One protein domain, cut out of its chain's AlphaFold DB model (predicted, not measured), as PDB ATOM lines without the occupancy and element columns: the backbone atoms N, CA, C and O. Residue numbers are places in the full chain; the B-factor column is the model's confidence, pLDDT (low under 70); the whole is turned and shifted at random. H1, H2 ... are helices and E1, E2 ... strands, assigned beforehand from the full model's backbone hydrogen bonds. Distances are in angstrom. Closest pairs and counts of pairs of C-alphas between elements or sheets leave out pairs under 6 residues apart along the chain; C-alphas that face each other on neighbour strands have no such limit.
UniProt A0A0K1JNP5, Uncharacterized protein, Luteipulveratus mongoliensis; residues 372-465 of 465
ATOM      1  N   PRO A 372     157.520 171.851 111.051       90.31
ATOM      2  CA  PRO A 372     157.442 171.901 112.519       90.31
ATOM      3  C   PRO A 372     156.294 172.702 113.123       90.31
ATOM      4  O   PRO A 372     155.844 172.345 114.207       90.31
ATOM      5  N   HIS A 373     155.824 173.739 112.433       92.06
ATOM      6  CA  HIS A 373     154.767 174.623 112.930       92.06
ATOM      7  C   HIS A 373     153.352 174.134 112.577       92.06
ATOM      8  O   HIS A 373     152.370 174.818 112.865       92.06
ATOM      9  N   VAL A 374     153.225 172.965 111.937       91.56
ATOM     10  CA  VAL A 374     151.951 172.244 111.827       91.56
ATOM     11  C   VAL A 374     151.692 171.520 113.141       91.56
ATOM     12  O   VAL A 374     152.472 170.646 113.530       91.56
ATOM     13  N   THR A 375     150.589 171.865 113.802       88.06
ATOM     14  CA  THR A 375     150.224 171.311 115.111       88.06
ATOM     15  C   THR A 375     149.240 170.157 114.998       88.06
ATOM     16  O   THR A 375     149.344 169.205 115.762       88.06
ATOM     17  N   GLN A 376     148.343 170.178 114.006       89.88
ATOM     18  CA  GLN A 376     147.388 169.091 113.790       89.88
ATOM     19  C   GLN A 376     146.926 168.999 112.331       89.88
ATOM     20  O   GLN A 376     146.751 170.008 111.647       89.88
ATOM     21  N   VAL A 377     146.681 167.780 111.862       90.75
ATOM     22  CA  VAL A 377     146.082 167.440 110.575       90.75
ATOM     23  C   VAL A 377     145.076 166.322 110.796       90.75
ATOM     24  O   VAL A 377     145.401 165.287 111.377       90.75
ATOM     25  N   GLN A 378     143.866 166.491 110.273       88.69
ATOM     26  CA  GLN A 378     142.879 165.417 110.204       88.69
ATOM     27  C   GLN A 378     142.398 165.287 108.763       88.69
ATOM     28  O   GLN A 378     142.033 166.278 108.134       88.69
ATOM     29  N   LEU A 379     142.383 164.064 108.237       85.00
ATOM     30  CA  LEU A 379     141.794 163.752 106.938       85.00
ATOM     31  C   LEU A 379     140.711 162.691 107.133       85.00
ATOM     32  O   LEU A 379     140.989 161.584 107.584       85.00
ATOM     33  N   ALA A 380     139.483 163.039 106.772       79.81
ATOM     34  CA  ALA A 380     138.367 162.119 106.592       79.81
ATOM     35  C   ALA A 380     138.093 161.947 105.091       79.81
ATOM     36  O   ALA A 380     138.606 162.706 104.279       79.81
ATOM     37  N   GLU A 381     137.247 160.993 104.696       74.06
ATOM     38  CA  GLU A 381     137.050 160.641 103.276       74.06
ATOM     39  C   GLU A 381     136.711 161.824 102.346       74.06
ATOM     40  O   GLU A 381     137.090 161.810 101.173       74.06
ATOM     41  N   VAL A 382     136.012 162.842 102.863       78.75
ATOM     42  CA  VAL A 382     135.536 164.013 102.098       78.75
ATOM     43  C   VAL A 382     135.820 165.360 102.777       78.75
ATOM     44  O   VAL A 382     135.374 166.406 102.303       78.75
ATOM     45  N   ARG A 383     136.530 165.370 103.911       82.56
ATOM     46  CA  ARG A 383     136.803 166.582 104.706       82.56
ATOM     47  C   ARG A 383     138.210 166.545 105.268       82.56
ATOM     48  O   ARG A 383     138.730 165.474 105.560       82.56
ATOM     49  N   GLY A 384     138.798 167.717 105.467       86.12
ATOM     50  CA  GLY A 384     140.083 167.838 106.144       86.12
ATOM     51  C   GLY A 384     140.105 168.975 107.154       86.12
ATOM     52  O   GLY A 384     139.307 169.910 107.077       86.12
ATOM     53  N   SER A 385     141.051 168.916 108.077       90.06
ATOM     54  CA  SER A 385     141.445 170.053 108.895       90.06
ATOM     55  C   SER A 385     142.965 170.161 108.955       90.06
ATOM     56  O   SER A 385     143.681 169.159 108.898       90.06
ATOM     57  N   LEU A 386     143.446 171.398 109.025       93.00
ATOM     58  CA  LEU A 386     144.848 171.733 109.232       93.00
ATOM     59  C   LEU A 386     144.932 172.838 110.286       93.00
ATOM     60  O   LEU A 386     144.290 173.882 110.153       93.00
ATOM     61  N   SER A 387     145.745 172.600 111.304       91.75
ATOM     62  CA  SER A 387     146.044 173.529 112.388       91.75
ATOM     63  C   SER A 387     147.523 173.901 112.340       91.75
ATOM     64  O   SER A 387     148.387 173.030 112.197       91.75
ATOM     65  N   VAL A 388     147.815 175.199 112.426       92.19
ATOM     66  CA  VAL A 388     149.180 175.746 112.351       92.19
ATOM     67  C   VAL A 388     149.409 176.812 113.412       92.19
ATOM     68  O   VAL A 388     148.490 177.546 113.768       92.19
ATOM     69  N   GLU A 389     150.640 176.943 113.897       90.69
ATOM     70  CA  GLU A 389     151.031 178.081 114.733       90.69
ATOM     71  C   GLU A 389     150.972 179.392 113.927       90.69
ATOM     72  O   GLU A 389     151.309 179.416 112.740       90.69
ATOM     73  N   ALA A 390     150.621 180.513 114.569       87.69
ATOM     74  CA  ALA A 390     150.578 181.827 113.912       87.69
ATOM     75  C   ALA A 390     151.918 182.219 113.256       87.69
ATOM     76  O   ALA A 390     151.965 182.820 112.178       87.69
ATOM     77  N   ALA A 391     153.021 181.805 113.882       89.56
ATOM     78  CA  ALA A 391     154.383 182.084 113.446       89.56
ATOM     79  C   ALA A 391     154.926 181.121 112.371       89.56
ATOM     80  O   ALA A 391     156.097 181.246 112.012       89.56
ATOM     81  N   ILE A 392     154.119 180.191 111.831       93.38
ATOM     82  CA  ILE A 392     154.554 179.266 110.769       93.38
ATOM     83  C   ILE A 392     155.271 180.023 109.642       93.38
ATOM     84  O   ILE A 392     154.731 181.030 109.194       93.38
ATOM     85  N   PRO A 393     156.446 179.598 109.143       95.00
ATOM     86  CA  PRO A 393     157.115 180.228 108.000       95.00
ATOM     87  C   PRO A 393     156.364 180.054 106.668       95.00
ATOM     88  O   PRO A 393     155.722 179.034 106.431       95.00
ATOM     89  N   ASP A 394     156.496 181.015 105.740       93.75
ATOM     90  CA  ASP A 394     155.804 180.975 104.433       93.75
ATOM     91  C   ASP A 394     156.147 179.725 103.608       93.75
ATOM     92  O   ASP A 394     155.285 179.186 102.910       93.75
ATOM     93  N   ALA A 395     157.393 179.251 103.689       93.94
ATOM     94  CA  ALA A 395     157.840 178.058 102.976       93.94
ATOM     95  C   ALA A 395     157.132 176.789 103.482       93.94
ATOM     96  O   ALA A 395     156.643 176.002 102.671       93.94
ATOM     97  N   GLU A 396     157.028 176.627 104.806       95.12
ATOM     98  CA  GLU A 396     156.318 175.513 105.446       95.12
ATOM     99  C   GLU A 396     154.824 175.565 105.126       95.12
ATOM    100  O   GLU A 396     154.259 174.591 104.625       95.12
ATOM    101  N   LEU A 397     154.201 176.734 105.320       94.88
ATOM    102  CA  LEU A 397     152.787 176.952 105.025       94.88
ATOM    103  C   LEU A 397     152.465 176.620 103.561       94.88
ATOM    104  O   LEU A 397     151.514 175.896 103.274       94.88
ATOM    105  N   THR A 398     153.284 177.100 102.623       94.38
ATOM    106  CA  THR A 398     153.095 176.841 101.191       94.38
ATOM    107  C   THR A 398     153.254 175.360 100.854       94.38
ATOM    108  O   THR A 398     152.471 174.830 100.066       94.38
ATOM    109  N   ALA A 399     154.248 174.677 101.428       94.25
ATOM    110  CA  ALA A 399     154.478 173.255 101.181       94.25
ATOM    111  C   ALA A 399     153.292 172.395 101.643       94.25
ATOM    112  O   ALA A 399     152.812 171.550 100.886       94.25
ATOM    113  N   VAL A 400     152.775 172.660 102.846       94.25
ATOM    114  CA  VAL A 400     151.626 171.935 103.407       94.25
ATOM    115  C   VAL A 400     150.361 172.235 102.606       94.25
ATOM    116  O   VAL A 400     149.674 171.309 102.178       94.25
ATOM    117  N   LEU A 401     150.083 173.505 102.294       93.81
ATOM    118  CA  LEU A 401     148.921 173.876 101.481       93.81
ATOM    119  C   LEU A 401     148.971 173.275 100.067       93.81
ATOM    120  O   LEU A 401     147.936 172.862  99.552       93.81
ATOM    121  N   ARG A 402     150.153 173.148  99.450       93.19
ATOM    122  CA  ARG A 402     150.318 172.422  98.175       93.19
ATOM    123  C   ARG A 402     149.988 170.942  98.297       93.19
ATOM    124  O   ARG A 402     149.382 170.386  97.386       93.19
ATOM    125  N   ALA A 403     150.359 170.304  99.403       92.56
ATOM    126  CA  ALA A 403     150.006 168.908  99.632       92.56
ATOM    127  C   ALA A 403     148.485 168.727  99.773       92.56
ATOM    128  O   ALA A 403     147.925 167.812  99.175       92.56
ATOM    129  N   PHE A 404     147.808 169.644 100.470       90.94
ATOM    130  CA  PHE A 404     146.345 169.661 100.563       90.94
ATOM    131  C   PHE A 404     145.658 169.973  99.226       90.94
ATOM    132  O   PHE A 404     144.642 169.364  98.907       90.94
ATOM    133  N   ALA A 405     146.215 170.871  98.409       88.88
ATOM    134  CA  ALA A 405     145.694 171.165  97.072       88.88
ATOM    135  C   ALA A 405     145.796 169.968  96.108       88.88
ATOM    136  O   ALA A 405     145.057 169.903  95.128       88.88
ATOM    137  N   ALA A 406     146.692 169.016  96.390       87.81
ATOM    138  CA  ALA A 406     146.834 167.778  95.631       87.81
ATOM    139  C   ALA A 406     145.841 166.676  96.052       87.81
ATOM    140  O   ALA A 406     145.866 165.596  95.456       87.81
ATOM    141  N   LEU A 407     144.997 166.910  97.067       87.06
ATOM    142  CA  LEU A 407     143.943 165.971  97.451       87.06
ATOM    143  C   LEU A 407     142.880 165.856  96.342       87.06
ATOM    144  O   LEU A 407     142.666 166.803  95.581       87.06
ATOM    145  N   PRO A 408     142.185 164.707  96.238       82.62
ATOM    146  CA  PRO A 408     141.124 164.536  95.256       82.62
ATOM    147  C   PRO A 408     140.031 165.612  95.388       82.62
ATOM    148  O   PRO A 408     139.706 166.007  96.509       82.62
ATOM    149  N   PRO A 409     139.370 166.020  94.285       75.25
ATOM    150  CA  PRO A 409     138.308 167.034  94.313       75.25
ATOM    151  C   PRO A 409     137.104 166.706  95.210       75.25
ATOM    152  O   PRO A 409     136.285 167.582  95.461       75.25
ATOM    153  N   THR A 410     136.982 165.458  95.675       76.38
ATOM    154  CA  THR A 410     135.979 165.021  96.657       76.38
ATOM    155  C   THR A 410     136.200 165.615  98.050       76.38
ATOM    156  O   THR A 410     135.300 165.551  98.881       76.38
ATOM    157  N   TYR A 411     137.379 166.176  98.327       76.81
ATOM    158  CA  TYR A 411     137.631 166.977  99.521       76.81
ATOM    159  C   TYR A 411     137.102 168.392  99.283       76.81
ATOM    160  O   TYR A 411     137.771 169.234  98.687       76.81
ATOM    161  N   GLU A 412     135.864 168.643  99.705       68.06
ATOM    162  CA  GLU A 412     135.160 169.888  99.359       68.06
ATOM    163  C   GLU A 412     135.466 171.048 100.317       68.06
ATOM    164  O   GLU A 412     135.408 172.215  99.914       68.06
ATOM    165  N   ASP A 413     135.833 170.720 101.558       79.75
ATOM    166  CA  ASP A 413     136.127 171.678 102.620       79.75
ATOM    167  C   ASP A 413     137.320 171.203 103.463       79.75
ATOM    168  O   ASP A 413     137.261 170.176 104.150       79.75
ATOM    169  N   ILE A 414     138.396 171.993 103.445       87.81
ATOM    170  CA  ILE A 414     139.500 171.864 104.401       87.81
ATOM    171  C   ILE A 414     139.404 173.034 105.374       87.81
ATOM    172  O   ILE A 414     139.543 174.195 104.984       87.81
ATOM    173  N   VAL A 415     139.137 172.740 106.640       90.12
ATOM    174  CA  VAL A 415     139.043 173.758 107.687       90.12
ATOM    175  C   VAL A 415     140.442 174.135 108.158       90.12
ATOM    176  O   VAL A 415     141.261 173.260 108.432       90.12
ATOM    177  N   LEU A 416     140.710 175.435 108.264       91.31
ATOM    178  CA  LEU A 416     141.978 175.938 108.779       91.31
ATOM    179  C   LEU A 416     141.814 176.522 110.172       91.31
ATOM    180  O   LEU A 416     140.913 177.335 110.405       91.31
ATOM    181  N   HIS A 417     142.738 176.150 111.051       90.56
ATOM    182  CA  HIS A 417     142.833 176.671 112.403       90.56
ATOM    183  C   HIS A 417     144.207 177.293 112.669       90.56
ATOM    184  O   HIS A 417     145.242 176.811 112.211       90.56
ATOM    185  N   GLU A 418     144.194 178.365 113.446       88.69
ATOM    186  CA  GLU A 418     145.332 178.889 114.182       88.69
ATOM    187  C   GLU A 418     145.431 178.137 115.517       88.69
ATOM    188  O   GLU A 418     144.456 178.045 116.267       88.69
ATOM    189  N   SER A 419     146.612 177.607 115.819       85.44
ATOM    190  CA  SER A 419     146.943 177.010 117.108       85.44
ATOM    191  C   SER A 419     147.342 178.116 118.077       85.44
ATOM    192  O   SER A 419     148.342 178.801 117.859       85.44
ATOM    193  N   LEU A 420     146.563 178.301 119.144       80.25
ATOM    194  CA  LEU A 420     146.867 179.272 120.201       80.25
ATOM    195  C   LEU A 420     147.808 178.697 121.256       80.25
ATOM    196  O   LEU A 420     148.358 179.447 122.062       80.25
ATOM    197  N   GLU A 421     147.973 177.378 121.242       70.50
ATOM    198  CA  GLU A 421     148.906 176.647 122.079       70.50
ATOM    199  C   GLU A 421     149.785 175.745 121.204       70.50
ATOM    200  O   GLU A 421     149.318 175.238 120.176       70.50
ATOM    201  N   PRO A 422     151.066 175.552 121.559       59.75
ATOM    202  CA  PRO A 422     152.004 174.798 120.728       59.75
ATOM    203  C   PRO A 422     151.718 173.284 120.626       59.75
ATOM    204  O   PRO A 422     152.403 172.587 119.878       59.75
ATOM    205  N   ASP A 423     150.784 172.758 121.415       59.28
ATOM    206  CA  ASP A 423     150.317 171.366 121.412       59.28
ATOM    207  C   ASP A 423     148.970 171.176 120.701       59.28
ATOM    208  O   ASP A 423     148.596 170.045 120.444       59.28
ATOM    209  N   GLY A 424     148.285 172.247 120.289       56.75
ATOM    210  CA  GLY A 424     146.984 172.137 119.623       56.75
ATOM    211  C   GLY A 424     145.786 172.100 120.574       56.75
ATOM    212  O   GLY A 424     144.658 172.051 120.088       56.75
ATOM    213  N   GLY A 425     146.001 172.221 121.893       60.03
ATOM    214  CA  GLY A 425     144.935 172.165 122.903       60.03
ATOM    215  C   GLY A 425     143.867 173.253 122.744       60.03
ATOM    216  O   GLY A 425     142.684 173.012 122.984       60.03
ATOM    217  N   ARG A 426     144.252 174.435 122.243       75.56
ATOM    218  CA  ARG A 426     143.316 175.517 121.914       75.56
ATOM    219  C   ARG A 426     143.455 175.970 120.466       75.56
ATOM    220  O   ARG A 426     144.430 176.622 120.088       75.56
ATOM    221  N   LEU A 427     142.429 175.676 119.674       79.94
ATOM    222  CA  LEU A 427     142.353 176.014 118.257       79.94
ATOM    223  C   LEU A 427     141.375 177.159 118.019       79.94
ATOM    224  O   LEU A 427     140.279 177.197 118.574       79.94
ATOM    225  N   ARG A 428     141.745 178.072 117.126       85.31
ATOM    226  CA  ARG A 428     140.843 179.088 116.596       85.31
ATOM    227  C   ARG A 428     140.669 178.866 115.114       85.31
ATOM    228  O   ARG A 428     141.635 178.884 114.361       85.31
ATOM    229  N   ARG A 429     139.434 178.686 114.669       87.56
ATOM    230  CA  ARG A 429     139.161 178.595 113.241       87.56
ATOM    231  C   ARG A 429     139.388 179.963 112.590       87.56
ATOM    232  O   ARG A 429     138.975 180.993 113.110       87.56
ATOM    233  N   ILE A 430     140.129 179.961 111.484       89.19
ATOM    234  CA  ILE A 430     140.471 181.176 110.723       89.19
ATOM    235  C   ILE A 430     139.801 181.200 109.350       89.19
ATOM    236  O   ILE A 430     139.723 182.242 108.701       89.19
ATOM    237  N   GLY A 431     139.297 180.055 108.887       89.56
ATOM    238  CA  GLY A 431     138.542 179.968 107.649       89.56
ATOM    239  C   GLY A 431     138.458 178.557 107.094       89.56
ATOM    240  O   GLY A 431     138.631 177.556 107.794       89.56
ATOM    241  N   ARG A 432     138.165 178.481 105.800       91.00
ATOM    242  CA  ARG A 432     138.129 177.230 105.043       91.00
ATOM    243  C   ARG A 432     138.728 177.396 103.657       91.00
ATOM    244  O   ARG A 432     138.556 178.429 103.009       91.00
ATOM    245  N   LEU A 433     139.394 176.353 103.192       86.81
ATOM    246  CA  LEU A 433     139.865 176.219 101.824       86.81
ATOM    247  C   LEU A 433     138.796 175.463 101.044       86.81
ATOM    248  O   LEU A 433     138.442 174.340 101.398       86.81
ATOM    249  N   SER A 434     138.280 176.089  99.992       78.81
ATOM    250  CA  SER A 434     137.353 175.449  99.066       78.81
ATOM    251  C   SER A 434     137.792 175.747  97.638       78.81
ATOM    252  O   SER A 434     137.949 176.908  97.238       78.81
ATOM    253  N   LYS A 435     137.999 174.691  96.847       73.56
ATOM    254  CA  LYS A 435     138.456 174.782  95.452       73.56
ATOM    255  C   LYS A 435     139.734 175.632  95.332       73.56
ATOM    256  O   LYS A 435     140.788 175.219  95.788       73.56
ATOM    257  N   ARG A 436     139.646 176.833  94.744       71.62
ATOM    258  CA  ARG A 436     140.767 177.771  94.516       71.62
ATOM    259  C   ARG A 436     140.733 179.012  95.405       71.62
ATOM    260  O   ARG A 436     141.457 179.973  95.154       71.62
ATOM    261  N   LYS A 437     139.844 179.044  96.399       83.62
ATOM    262  CA  LYS A 437     139.665 180.212  97.256       83.62
ATOM    263  C   LYS A 437     139.772 179.826  98.723       83.62
ATOM    264  O   LYS A 437     139.239 178.807  99.156       83.62
ATOM    265  N   PHE A 438     140.448 180.680  99.473       86.25
ATOM    266  CA  PHE A 438     140.343 180.699 100.916       86.25
ATOM    267  C   PHE A 438     139.180 181.616 101.306       86.25
ATOM    268  O   PHE A 438     139.077 182.751 100.838       86.25
ATOM    269  N   VAL A 439     138.263 181.095 102.112       87.44
ATOM    270  CA  VAL A 439     137.154 181.851 102.688       87.44
ATOM    271  C   VAL A 439     137.478 182.043 104.159       87.44
ATOM    272  O   VAL A 439     137.333 181.104 104.944       87.44
ATOM    273  N   ALA A 440     137.945 183.242 104.505       85.81
ATOM    274  CA  ALA A 440     138.190 183.623 105.889       85.81
ATOM    275  C   ALA A 440     136.893 183.523 106.703       85.81
ATOM    276  O   ALA A 440     135.802 183.806 106.195       85.81
ATOM    277  N   GLU A 441     137.012 183.100 107.955       83.56
ATOM    278  CA  GLU A 441     135.894 183.156 108.885       83.56
ATOM    279  C   GLU A 441     135.638 184.610 109.283       83.56
ATOM    280  O   GLU A 441     136.568 185.396 109.465       83.56
ATOM    281  N   ALA A 442     134.364 184.985 109.378       71.25
ATOM    282  CA  ALA A 442     134.014 186.279 109.930       71.25
ATOM    283  C   ALA A 442     134.351 186.246 111.423       71.25
ATOM    284  O   ALA A 442     133.697 185.529 112.175       71.25
ATOM    285  N   ASP A 443     135.361 187.011 111.833       66.50
ATOM    286  CA  ASP A 443     135.716 187.203 113.236       66.50
ATOM    287  C   ASP A 443     135.356 188.634 113.670       66.50
ATOM    288  O   ASP A 443     136.168 189.553 113.523       66.50
ATOM    289  N   PRO A 444     134.147 188.858 114.223       54.72
ATOM    290  CA  PRO A 444     133.727 190.170 114.709       54.72
ATOM    291  C   PRO A 444     134.581 190.673 115.878       54.72
ATOM    292  O   PRO A 444     134.533 191.856 116.200       54.72
ATOM    293  N   SER A 445     135.330 189.781 116.538       56.28
ATOM    294  CA  SER A 445     136.159 190.106 117.696       56.28
ATOM    295  C   SER A 445     137.575 190.558 117.324       56.28
ATOM    296  O   SER A 445     138.283 191.064 118.194       56.28
ATOM    297  N   GLY A 446     137.980 190.403 116.054       61.69
ATOM    298  CA  GLY A 446     139.306 190.785 115.553       61.69
ATOM    299  C   GLY A 446     140.461 190.061 116.250       61.69
ATOM    300  O   GLY A 446     141.558 190.605 116.343       61.69
ATOM    301  N   ARG A 447     140.202 188.875 116.808       65.06
ATOM    302  CA  ARG A 447     141.167 188.110 117.601       65.06
ATOM    303  C   ARG A 447     142.051 187.228 116.730       65.06
ATOM    304  O   ARG A 447     143.178 186.964 117.140       65.06
ATOM    305  N   ALA A 448     141.556 186.767 115.582       68.94
ATOM    306  CA  ALA A 448     142.327 186.005 114.607       68.94
ATOM    307  C   ALA A 448     143.466 186.848 114.011       68.94
ATOM    308  O   ALA A 448     143.280 188.022 113.683       68.94
ATOM    309  N   ASP A 449     144.639 186.239 113.832       78.81
ATOM    310  CA  ASP A 449     145.790 186.924 113.247       78.81
ATOM    311  C   ASP A 449     145.539 187.269 111.763       78.81
ATOM    312  O   ASP A 449     145.604 186.425 110.861       78.81
ATOM    313  N   ALA A 450     145.269 188.550 111.496       83.62
ATOM    314  CA  ALA A 450     145.038 189.067 110.151       83.62
ATOM    315  C   ALA A 450     146.246 188.865 109.214       83.62
ATOM    316  O   ALA A 450     146.067 188.700 108.002       83.62
ATOM    317  N   ALA A 451     147.474 188.849 109.749       87.25
ATOM    318  CA  ALA A 451     148.670 188.588 108.960       87.25
ATOM    319  C   ALA A 451     148.721 187.123 108.516       87.25
ATOM    320  O   ALA A 451     149.006 186.857 107.344       87.25
ATOM    321  N   LEU A 452     148.382 186.180 109.402       89.62
ATOM    322  CA  LEU A 452     148.264 184.762 109.056       89.62
ATOM    323  C   LEU A 452     147.192 184.540 107.979       89.62
ATOM    324  O   LEU A 452     147.482 183.910 106.964       89.62
ATOM    325  N   ILE A 453     145.997 185.115 108.146       89.81
ATOM    326  CA  ILE A 453     144.891 185.040 107.170       89.81
ATOM    327  C   ILE A 453     145.357 185.502 105.781       89.81
ATOM    328  O   ILE A 453     145.177 184.789 104.792       89.81
ATOM    329  N   ALA A 454     146.022 186.658 105.696       89.38
ATOM    330  CA  ALA A 454     146.517 187.190 104.427       89.38
ATOM    331  C   ALA A 454     147.617 186.311 103.797       89.38
ATOM    332  O   ALA A 454     147.710 186.202 102.570       89.38
ATOM    333  N   ARG A 455     148.472 185.685 104.615       93.38
ATOM    334  CA  ARG A 455     149.519 184.757 104.154       93.38
ATOM    335  C   ARG A 455     148.918 183.454 103.629       93.38
ATOM    336  O   ARG A 455     149.295 183.024 102.540       93.38
ATOM    337  N   VAL A 456     147.943 182.889 104.342       92.44
ATOM    338  CA  VAL A 456     147.164 181.712 103.922       92.44
ATOM    339  C   VAL A 456     146.474 181.968 102.588       92.44
ATOM    340  O   VAL A 456     146.588 181.149 101.680       92.44
ATOM    341  N   GLU A 457     145.799 183.111 102.433       91.06
ATOM    342  CA  GLU A 457     145.105 183.453 101.190       91.06
ATOM    343  C   GLU A 457     146.069 183.469  99.994       91.06
ATOM    344  O   GLU A 457     145.815 182.821  98.975       91.06
ATOM    345  N   ARG A 458     147.219 184.143 100.133       90.19
ATOM    346  CA  ARG A 458     148.247 184.190  99.082       90.19
ATOM    347  C   ARG A 458     148.821 182.809  98.773       90.19
ATOM    348  O   ARG A 458     148.923 182.445  97.600       90.19
ATOM    349  N   ALA A 459     149.183 182.048  99.803       91.56
ATOM    350  CA  ALA A 459     149.776 180.727  99.647       91.56
ATOM    351  C   ALA A 459     148.792 179.737  99.003       91.56
ATOM    352  O   ALA A 459     149.183 178.981  98.115       91.56
ATOM    353  N   TRP A 460     147.504 179.786  99.355       90.94
ATOM    354  CA  TRP A 460     146.483 178.920  98.761       90.94
ATOM    355  C   TRP A 460     146.226 179.227  97.286       90.94
ATOM    356  O   TRP A 460     146.114 178.310  96.469       90.94
ATOM    357  N   VAL A 461     146.181 180.508  96.908       86.75
ATOM    358  CA  VAL A 461     146.041 180.905  95.496       86.75
ATOM    359  C   VAL A 461     147.210 180.386  94.657       86.75
ATOM    360  O   VAL A 461     147.016 180.042  93.494       86.75
ATOM    361  N   GLN A 462     148.416 180.317  95.225       86.38
ATOM    362  CA  GLN A 462     149.577 179.736  94.549       86.38
ATOM    363  C   GLN A 462     149.560 178.205  94.553       86.38
ATOM    364  O   GLN A 462     149.974 177.602  93.572       86.38
ATOM    365  N   ALA A 463     149.110 177.582  95.641       86.69
ATOM    366  CA  ALA A 463     149.090 176.134  95.809       86.69
ATOM    367  C   ALA A 463     148.009 175.428  94.975       86.69
ATOM    368  O   ALA A 463     148.211 174.293  94.562       86.69
ATOM    369  N   SER A 464     146.872 176.092  94.743       82.25
ATOM    370  CA  SER A 464     145.701 175.546  94.032       82.25
ATOM    371  C   SER A 464     145.700 175.785  92.512       82.25
ATOM    372  O   SER A 464     144.715 175.467  91.832       82.25
ATOM    373  N   ARG A 465     146.775 176.382  91.983       78.62
ATOM    374  CA  ARG A 465     147.062 176.507  90.547       78.62
ATOM    375  C   ARG A 465     147.918 175.340  90.102       78.62
ATOM    376  O   ARG A 465     147.595 174.808  89.019       78.62
TER     377      ARG A 465
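Overview. This is residues 372 to 465 of the 465 residues of an uncharacterized protein of Luteipulveratus mongoliensis (UniProt A0A0K1JNP5). A twisted sheet of five strands forms a wall, with two helices, H1 and H2, covering one face of it and the other face bare; the two helices touch and run the same way, at a steep tilt of 53 degrees to each other. H1 covers the part around E2, and H2 the part around E3 and E4. The 94 printed residues hold, along the chain, E1, E2, H1, E3, E4, E5 and H2; the sheet is mixed, in the order E1, E2, E3, E4, E5, with E2 and E3 parallel and the other neighbours antiparallel. The class is mixed, helices and strands, and the whole is compact, with a radius of gyration of the C-alphas of 12.1 A and spans of 32 by 25 by 23 A.

Along the chain. The sheet holds E1, residues 374 to 380, 17.7 A long, from C-alpha 374 at (151.951, 172.244, 111.827); E2, residues 383 to 389, 20.9 A; E3, residues 413 to 419, 18.8 A; E4, residues 427 to 434, 19.8 A; and E5, residues 437 to 440, 9.4 A. E4 bends by 57 degrees at residue 430. H1, residues 394 to 405, is 15.9 A long, and H2, residues 450 to 463, is 19.7 A long and ends at C-alpha 463 at (149.090, 176.134, 95.809).

Arrangement. E1 and E5 are the edge strands. The hairpin E1 and E2 has N 385 and O 378 at 2.8 A. The parallel pair E2 and E3, at 21 degrees, has N 419 and O 388 at 2.8 A; with H1 they form a strand-helix-strand unit, two parallel neighbour strands with a helix between, whose crossover is right-handed. E3, E4 and E5 form a meander, each strand the antiparallel neighbour of the one before, with N 428 and O 418 at 2.8 A and N 439 and O 432 at 2.8 A. H1 and H2 are on the same face, in two layers, helices on one face of a sheet. H1, at a height over the sheet of 9.3 A, lies only just over E2, with 3 of its 12 C-alphas falling on it, and runs along the strands, at 5 degrees to E2 on the local plane. H2, at a height of 8.1 A, lies over E4 and only just over E3, with 3 of its C-alphas falling on E3; it runs only just slantwise to the strands, at 30.0 degrees to E4 on the local plane. The closest C-alphas of E5 and H2, Phe 438 and Glu 457, are 5.5 A apart. H1 and H2 touch, the same way at a steep tilt of 53 degrees; their closest C-alphas, Arg 402 and Ala 463, are 4.6 A apart. In H1 and H2 every O i to N i+4 pair is within hydrogen-bond range. E1 is apart from E4 and E5.

Size, cuts and confidence. The two C-alphas farthest apart, those of Pro 408 and Ser 445, are 34.4 A apart. The printed part has no cut and no long link, and it ends at residue 465, the chain's last. The mean pLDDT of the printed part is 83.9; residue 412, residues 422 to 425 and residues 443 to 448 are under 70.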